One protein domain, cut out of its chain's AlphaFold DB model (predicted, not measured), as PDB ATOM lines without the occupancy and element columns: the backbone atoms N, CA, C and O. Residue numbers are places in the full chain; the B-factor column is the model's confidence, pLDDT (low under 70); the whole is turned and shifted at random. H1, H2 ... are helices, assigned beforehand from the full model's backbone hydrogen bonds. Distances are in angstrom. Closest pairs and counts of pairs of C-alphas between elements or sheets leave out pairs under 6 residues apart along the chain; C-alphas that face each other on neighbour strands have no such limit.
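AT A GLANCE: This is residues 12 to 65 of the 72 residues of an uncharacterized protein of Salmonella enterica (UniProt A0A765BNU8). H2, the longest helix, follows H1 roughly end to end along the longest axis of an open chain, and the loop of residues 41 to 54 then folds back and leads to H3, set off to one side. The printed part has 54 residues with three named helices in the order H1, H2, H3, no named strand, and is all helix. It is extended, with a radius of gyration of the C-alphas of 15.9 A, and elongated, spanning 44 by 23 by 16 A.

IN THESE COORDINATES: H2, residues 28 to 40, is 18.2 A long and begins at C-alpha 28 (30.364, 34.790, 42.879). H1 holds residues 18 to 24. H3, residues 55 to 64, is 14.5 A long and ends at C-alpha 64 (22.720, 51.505, 32.397).

HOW THE PARTS SIT: H2 is apart from H1 and from H3, and H1 is apart from H3. Residues 25 to 38, of which 28 to 38 belong to H2, stand free. In H1, H2 and H3 every O i to N i+4 pair is within hydrogen-bond range.

THE WHOLE: The C-alphas farthest apart, of Gly 15 and Asp 46, are 46.5 A apart. The printed part has no cut. The link H1 to H2 is tight; H2 to H3 is long. The pLDDT is under 70 at 12 residues, among them 21 to 26.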
ATOM      1  N   GLY A  12      13.989  34.159  50.236       60.53
ATOM      2  CA  GLY A  12      14.459  33.041  49.412       60.53
ATOM      3  C   GLY A  12      14.865  31.790  50.198       60.53
ATOM      4  O   GLY A  12      14.986  30.730  49.605       60.53
ATOM      5  N   LEU A  13      15.063  31.904  51.515       61.59
ATOM      6  CA  LEU A  13      15.507  30.813  52.393       61.59
ATOM      7  C   LEU A  13      14.380  30.261  53.280       61.59
ATOM      8  O   LEU A  13      14.576  29.283  53.999       61.59
ATOM      9  N   CYS A  14      13.202  30.888  53.264       64.19
ATOM     10  CA  CYS A  14      12.084  30.490  54.107       64.19
ATOM     11  C   CYS A  14      11.481  29.178  53.578       64.19
ATOM     12  O   CYS A  14      10.906  29.159  52.495       64.19
ATOM     13  N   GLY A  15      11.621  28.088  54.338       71.38
ATOM     14  CA  GLY A  15      11.186  26.746  53.925       71.38
ATOM     15  C   GLY A  15      12.272  25.904  53.245       71.38
ATOM     16  O   GLY A  15      11.997  24.768  52.870       71.38
ATOM     17  N   LEU A  16      13.496  26.425  53.118       71.19
ATOM     18  CA  LEU A  16      14.640  25.656  52.634       71.19
ATOM     19  C   LEU A  16      15.427  25.054  53.793       71.19
ATOM     20  O   LEU A  16      15.625  25.683  54.834       71.19
ATOM     21  N   THR A  17      15.922  23.838  53.592       72.00
ATOM     22  CA  THR A  17      16.874  23.232  54.526       72.00
ATOM     23  C   THR A  17      18.236  23.918  54.411       72.00
ATOM     24  O   THR A  17      18.577  24.476  53.367       72.00
ATOM     25  N   LEU A  18      19.059  23.853  55.466       67.94
ATOM     26  CA  LEU A  18      20.407  24.444  55.465       67.94
ATOM     27  C   LEU A  18      21.252  23.972  54.267       67.94
ATOM     28  O   LEU A  18      21.936  24.773  53.637       67.94
ATOM     29  N   ALA A  19      21.136  22.694  53.893       69.69
ATOM     30  CA  ALA A  19      21.818  22.124  52.732       69.69
ATOM     31  C   ALA A  19      21.307  22.692  51.392       69.69
ATOM     32  O   ALA A  19      22.098  22.930  50.483       69.69
ATOM     33  N   GLN A  20      20.000  22.941  51.257       70.38
ATOM     34  CA  GLN A  20      19.433  23.602  50.074       70.38
ATOM     35  C   GLN A  20      19.851  25.076  50.009       70.38
ATOM     36  O   GLN A  20      20.208  25.559  48.937       70.38
ATOM     37  N   GLY A  21      19.900  25.762  51.153       69.25
ATOM     38  CA  GLY A  21      20.431  27.122  51.262       69.25
ATOM     39  C   GLY A  21      21.901  27.220  50.847       69.25
ATOM     40  O   GLY A  21      22.260  28.120  50.096       69.25
ATOM     41  N   HIS A  22      22.732  26.250  51.238       66.56
ATOM     42  CA  HIS A  22      24.139  26.157  50.824       66.56
ATOM     43  C   HIS A  22      24.307  25.826  49.326       66.56
ATOM     44  O   HIS A  22      25.319  26.136  48.708       66.56
ATOM     45  N   ARG A  23      23.330  25.195  48.671       64.81
ATOM     46  CA  ARG A  23      23.381  25.048  47.201       64.81
ATOM     47  C   ARG A  23      23.028  26.348  46.480       64.81
ATOM     48  O   ARG A  23      23.435  26.535  45.341       64.81
ATOM     49  N   LEU A  24      22.276  27.225  47.143       64.81
ATOM     50  CA  LEU A  24      21.895  28.544  46.643       64.81
ATOM     51  C   LEU A  24      22.879  29.649  47.029       64.81
ATOM     52  O   LEU A  24      22.722  30.772  46.543       64.81
ATOM     53  N   THR A  25      23.856  29.380  47.906       63.91
ATOM     54  CA  THR A  25      24.929  30.342  48.161       63.91
ATOM     55  C   THR A  25      25.666  30.565  46.857       63.91
ATOM     56  O   THR A  25      26.355  29.683  46.349       63.91
ATOM     57  N   ARG A  26      25.442  31.757  46.311       61.78
ATOM     58  CA  ARG A  26      26.071  32.262  45.105       61.78
ATOM     59  C   ARG A  26      27.560  32.357  45.368       61.78
ATOM     60  O   ARG A  26      28.015  33.280  46.042       61.78
ATOM     61  N   ASP A  27      28.306  31.379  44.884       74.50
ATOM     62  CA  ASP A  27      29.743  31.531  44.766       74.50
ATOM     63  C   ASP A  27      29.993  32.460  43.575       74.50
ATOM     64  O   ASP A  27      29.881  32.056  42.415       74.50
ATOM     65  N   ALA A  28      30.242  33.734  43.878       69.75
ATOM     66  CA  ALA A  28      30.364  34.790  42.879       69.75
ATOM     67  C   ALA A  28      31.443  34.473  41.830       69.75
ATOM     68  O   ALA A  28      31.272  34.810  40.660       69.75
ATOM     69  N   ALA A  29      32.516  33.776  42.223       74.38
ATOM     70  CA  ALA A  29      33.580  33.378  41.306       74.38
ATOM     71  C   ALA A  29      33.097  32.330  40.292       74.38
ATOM     72  O   ALA A  29      33.415  32.409  39.102       74.38
ATOM     73  N   ARG A  30      32.291  31.365  40.746       76.06
ATOM     74  CA  ARG A  30      31.724  30.323  39.884       76.06
ATOM     75  C   ARG A  30      30.669  30.886  38.933       76.06
ATOM     76  O   ARG A  30      30.659  30.511  37.761       76.06
ATOM     77  N   GLU A  31      29.807  31.777  39.421       75.31
ATOM     78  CA  GLU A  31      28.795  32.446  38.591       75.31
ATOM     79  C   GLU A  31      29.450  33.299  37.497       75.31
ATOM     80  O   GLU A  31      29.078  33.174  36.331       75.31
ATOM     81  N   ASP A  32      30.471  34.091  37.837       78.81
ATOM     82  CA  ASP A  32      31.188  34.923  36.864       78.81
ATOM     83  C   ASP A  32      31.897  34.075  35.794       78.81
ATOM     84  O   ASP A  32      31.757  34.335  34.598       78.81
ATOM     85  N   ALA A  33      32.582  32.997  36.191       82.50
ATOM     86  CA  ALA A  33      33.221  32.082  35.244       82.50
ATOM     87  C   ALA A  33      32.206  31.465  34.265       82.50
ATOM     88  O   ALA A  33      32.445  31.411  33.057       82.50
ATOM     89  N   GLN A  34      31.046  31.039  34.768       83.62
ATOM     90  CA  GLN A  34      29.994  30.452  33.943       83.62
ATOM     91  C   GLN A  34      29.353  31.489  33.007       83.62
ATOM     92  O   GLN A  34      29.098  31.185  31.840       83.62
ATOM     93  N   CYS A  35      29.161  32.724  33.480       79.25
ATOM     94  CA  CYS A  35      28.729  33.846  32.648       79.25
ATOM     95  C   CYS A  35      29.724  34.123  31.517       79.25
ATOM     96  O   CYS A  35      29.306  34.223  30.364       79.25
ATOM     97  N   ARG A  36      31.029  34.180  31.807       84.50
ATOM     98  CA  ARG A  36      32.072  34.377  30.785       84.50
ATOM     99  C   ARG A  36      32.074  33.256  29.746       84.50
ATOM    100  O   ARG A  36      32.105  33.546  28.553       84.50
ATOM    101  N   HIS A  37      31.977  31.997  30.180       87.31
ATOM    102  CA  HIS A  37      31.897  30.848  29.269       87.31
ATOM    103  C   HIS A  37      30.668  30.895  28.356       87.31
ATOM    104  O   HIS A  37      30.774  30.582  27.174       87.31
ATOM    105  N   PHE A  38      29.512  31.300  28.884       84.81
ATOM    106  CA  PHE A  38      28.297  31.455  28.090       84.81
ATOM    107  C   PHE A  38      28.411  32.616  27.091       84.81
ATOM    108  O   PHE A  38      28.093  32.456  25.915       84.81
ATOM    109  N   VAL A  39      28.913  33.773  27.536       84.06
ATOM    110  CA  VAL A  39      29.109  34.963  26.688       84.06
ATOM    111  C   VAL A  39      30.097  34.691  25.553       84.06
ATOM    112  O   VAL A  39      29.893  35.189  24.447       84.06
ATOM    113  N   ALA A  40      31.126  33.872  25.790       85.88
ATOM    114  CA  ALA A  40      32.139  33.538  24.788       85.88
ATOM    115  C   ALA A  40      31.548  32.949  23.494       85.88
ATOM    116  O   ALA A  40      32.089  33.197  22.421       85.88
ATOM    117  N   GLN A  41      30.415  32.244  23.571       88.19
ATOM    118  CA  GLN A  41      29.731  31.658  22.406       88.19
ATOM    119  C   GLN A  41      29.170  32.708  21.437       88.19
ATOM    120  O   GLN A  41      28.931  32.413  20.271       88.19
ATOM    121  N   PHE A  42      28.958  33.929  21.924       85.19
ATOM    122  CA  PHE A  42      28.382  35.046  21.179       85.19
ATOM    123  C   PHE A  42      29.424  36.128  20.861       85.19
ATOM    124  O   PHE A  42      29.073  37.197  20.356       85.19
ATOM    125  N   SER A  43      30.695  35.884  21.194       83.31
ATOM    126  CA  SER A  43      31.791  36.818  20.941       83.31
ATOM    127  C   SER A  43      32.086  36.903  19.447       83.31
ATOM    128  O   SER A  43      32.252  35.886  18.779       83.31
ATOM    129  N   THR A  44      32.187  38.124  18.925       80.50
ATOM    130  CA  THR A  44      32.544  38.386  17.520       80.50
ATOM    131  C   THR A  44      34.052  38.632  17.344       80.50
ATOM    132  O   THR A  44      34.492  39.011  16.269       80.50
ATOM    133  N   GLY A  45      34.868  38.437  18.388       72.88
ATOM    134  CA  GLY A  45      36.322  38.662  18.352       72.88
ATOM    135  C   GLY A  45      36.736  40.129  18.542       72.88
ATOM    136  O   GLY A  45      37.694  40.396  19.260       72.88
ATOM    137  N   ASP A  46      35.947  41.079  18.037       76.75
ATOM    138  CA  ASP A  46      36.229  42.527  18.096       76.75
ATOM    139  C   ASP A  46      35.746  43.204  19.394       76.75
ATOM    140  O   ASP A  46      35.165  44.289  19.368       76.75
ATOM    141  N   CYS A  47      35.877  42.525  20.539       72.94
ATOM    142  CA  CYS A  47      35.300  42.934  21.836       72.94
ATOM    143  C   CYS A  47      33.766  43.132  21.845       72.94
ATOM    144  O   CYS A  47      33.200  43.536  22.861       72.94
ATOM    145  N   ASN A  48      33.085  42.813  20.745       80.62
ATOM    146  CA  ASN A  48      31.638  42.889  20.601       80.62
ATOM    147  C   ASN A  48      30.991  41.523  20.849       80.62
ATOM    148  O   ASN A  48      31.586  40.473  20.592       80.62
ATOM    149  N   VAL A  49      29.751  41.546  21.340       83.75
ATOM    150  CA  VAL A  49      28.964  40.344  21.641       83.75
ATOM    151  C   VAL A  49      27.613  40.436  20.937       83.75
ATOM    152  O   VAL A  49      26.850  41.376  21.169       83.75
ATOM    153  N   GLN A  50      27.288  39.439  20.116       87.62
ATOM    154  CA  GLN A  50      25.983  39.312  19.462       87.62
ATOM    155  C   GLN A  50      25.081  38.374  20.263       87.62
ATOM    156  O   GLN A  50      24.974  37.185  19.974       87.62
ATOM    157  N   MET A  51      24.440  38.906  21.304       85.94
ATOM    158  CA  MET A  51      23.603  38.108  22.199       85.94
ATOM    159  C   MET A  51      22.107  38.334  21.941       85.94
ATOM    160  O   MET A  51      21.664  39.485  21.862       85.94
ATOM    161  N   PRO A  52      21.282  37.271  21.896       87.12
ATOM    162  CA  PRO A  52      19.836  37.428  21.903       87.12
ATOM    163  C   PRO A  52      19.374  37.967  23.265       87.12
ATOM    164  O   PRO A  52      19.443  37.289  24.288       87.12
ATOM    165  N   LEU A  53      18.876  39.205  23.285       88.44
ATOM    166  CA  LEU A  53      18.364  39.854  24.495       88.44
ATOM    167  C   LEU A  53      16.839  39.897  24.493       88.44
ATOM    168  O   LEU A  53      16.222  40.317  23.515       88.44
ATOM    169  N   ASN A  54      16.214  39.576  25.625       93.25
ATOM    170  CA  ASN A  54      14.776  39.776  25.821       93.25
ATOM    171  C   ASN A  54      14.432  41.253  26.143       93.25
ATOM    172  O   ASN A  54      15.305  42.091  26.378       93.25
ATOM    173  N   ARG A  55      13.136  41.604  26.167       92.38
ATOM    174  CA  ARG A  55      12.679  42.999  26.356       92.38
ATOM    175  C   ARG A  55      13.142  43.623  27.678       92.38
ATOM    176  O   ARG A  55      13.456  44.813  27.690       92.38
ATOM    177  N   SER A  56      13.146  42.873  28.780       89.62
ATOM    178  CA  SER A  56      13.580  43.388  30.086       89.62
ATOM    179  C   SER A  56      15.084  43.646  30.105       89.62
ATOM    180  O   SER A  56      15.494  44.722  30.536       89.62
ATOM    181  N   MET A  57      15.887  42.734  29.552       90.38
ATOM    182  CA  MET A  57      17.333  42.914  29.401       90.38
ATOM    183  C   MET A  57      17.662  44.119  28.516       90.38
ATOM    184  O   MET A  57      18.483  44.942  28.906       90.38
ATOM    185  N   ARG A  58      16.964  44.302  27.385       90.50
ATOM    186  CA  ARG A  58      17.153  45.484  26.520       90.50
ATOM    187  C   ARG A  58      16.837  46.797  27.239       90.50
ATOM    188  O   ARG A  58      17.557  47.778  27.084       90.50
ATOM    189  N   ARG A  59      15.757  46.832  28.028       93.56
ATOM    190  CA  ARG A  59      15.394  48.006  28.844       93.56
ATOM    191  C   ARG A  59      16.450  48.304  29.900       93.56
ATOM    192  O   ARG A  59      16.802  49.461  30.087       93.56
ATOM    193  N   TYR A  60      16.936  47.264  30.567       92.75
ATOM    194  CA  TYR A  60      17.958  47.400  31.593       92.75
ATOM    195  C   TYR A  60      19.285  47.887  31.001       92.75
ATOM    196  O   TYR A  60      19.838  48.859  31.491       92.75
ATOM    197  N   ALA A  61      19.730  47.313  29.882       89.50
ATOM    198  CA  ALA A  61      20.912  47.773  29.156       89.50
ATOM    199  C   ALA A  61      20.828  49.270  28.801       89.50
ATOM    200  O   ALA A  61      21.751  50.019  29.107       89.50
ATOM    201  N   LYS A  62      19.682  49.729  28.273       90.38
ATOM    202  CA  LYS A  62      19.436  51.159  28.011       90.38
ATOM    203  C   LYS A  62      19.507  52.019  29.273       90.38
ATOM    204  O   LYS A  62      20.062  53.107  29.229       90.38
ATOM    205  N   HIS A  63      18.957  51.537  30.386       92.62
ATOM    206  CA  HIS A  63      19.000  52.246  31.666       92.62
ATOM    207  C   HIS A  63      20.435  52.424  32.189       92.62
ATOM    208  O   HIS A  63      20.737  53.446  32.791       92.62
ATOM    209  N   ILE A  64      21.314  51.447  31.963       92.00
ATOM    210  CA  ILE A  64      22.720  51.505  32.397       92.00
ATOM    211  C   ILE A  64      23.605  52.248  31.374       92.00
ATOM    212  O   ILE A  64      24.758  52.540  31.663       92.00
ATOM    213  N   GLY A  65      23.080  52.570  30.186       88.62
ATOM    214  CA  GLY A  65      23.823  53.268  29.131       88.62
ATOM    215  C   GLY A  65      24.639  52.354  28.212       88.62
ATOM    216  O   GLY A  65      25.581  52.814  27.580       88.62
TER     217      GLY A  65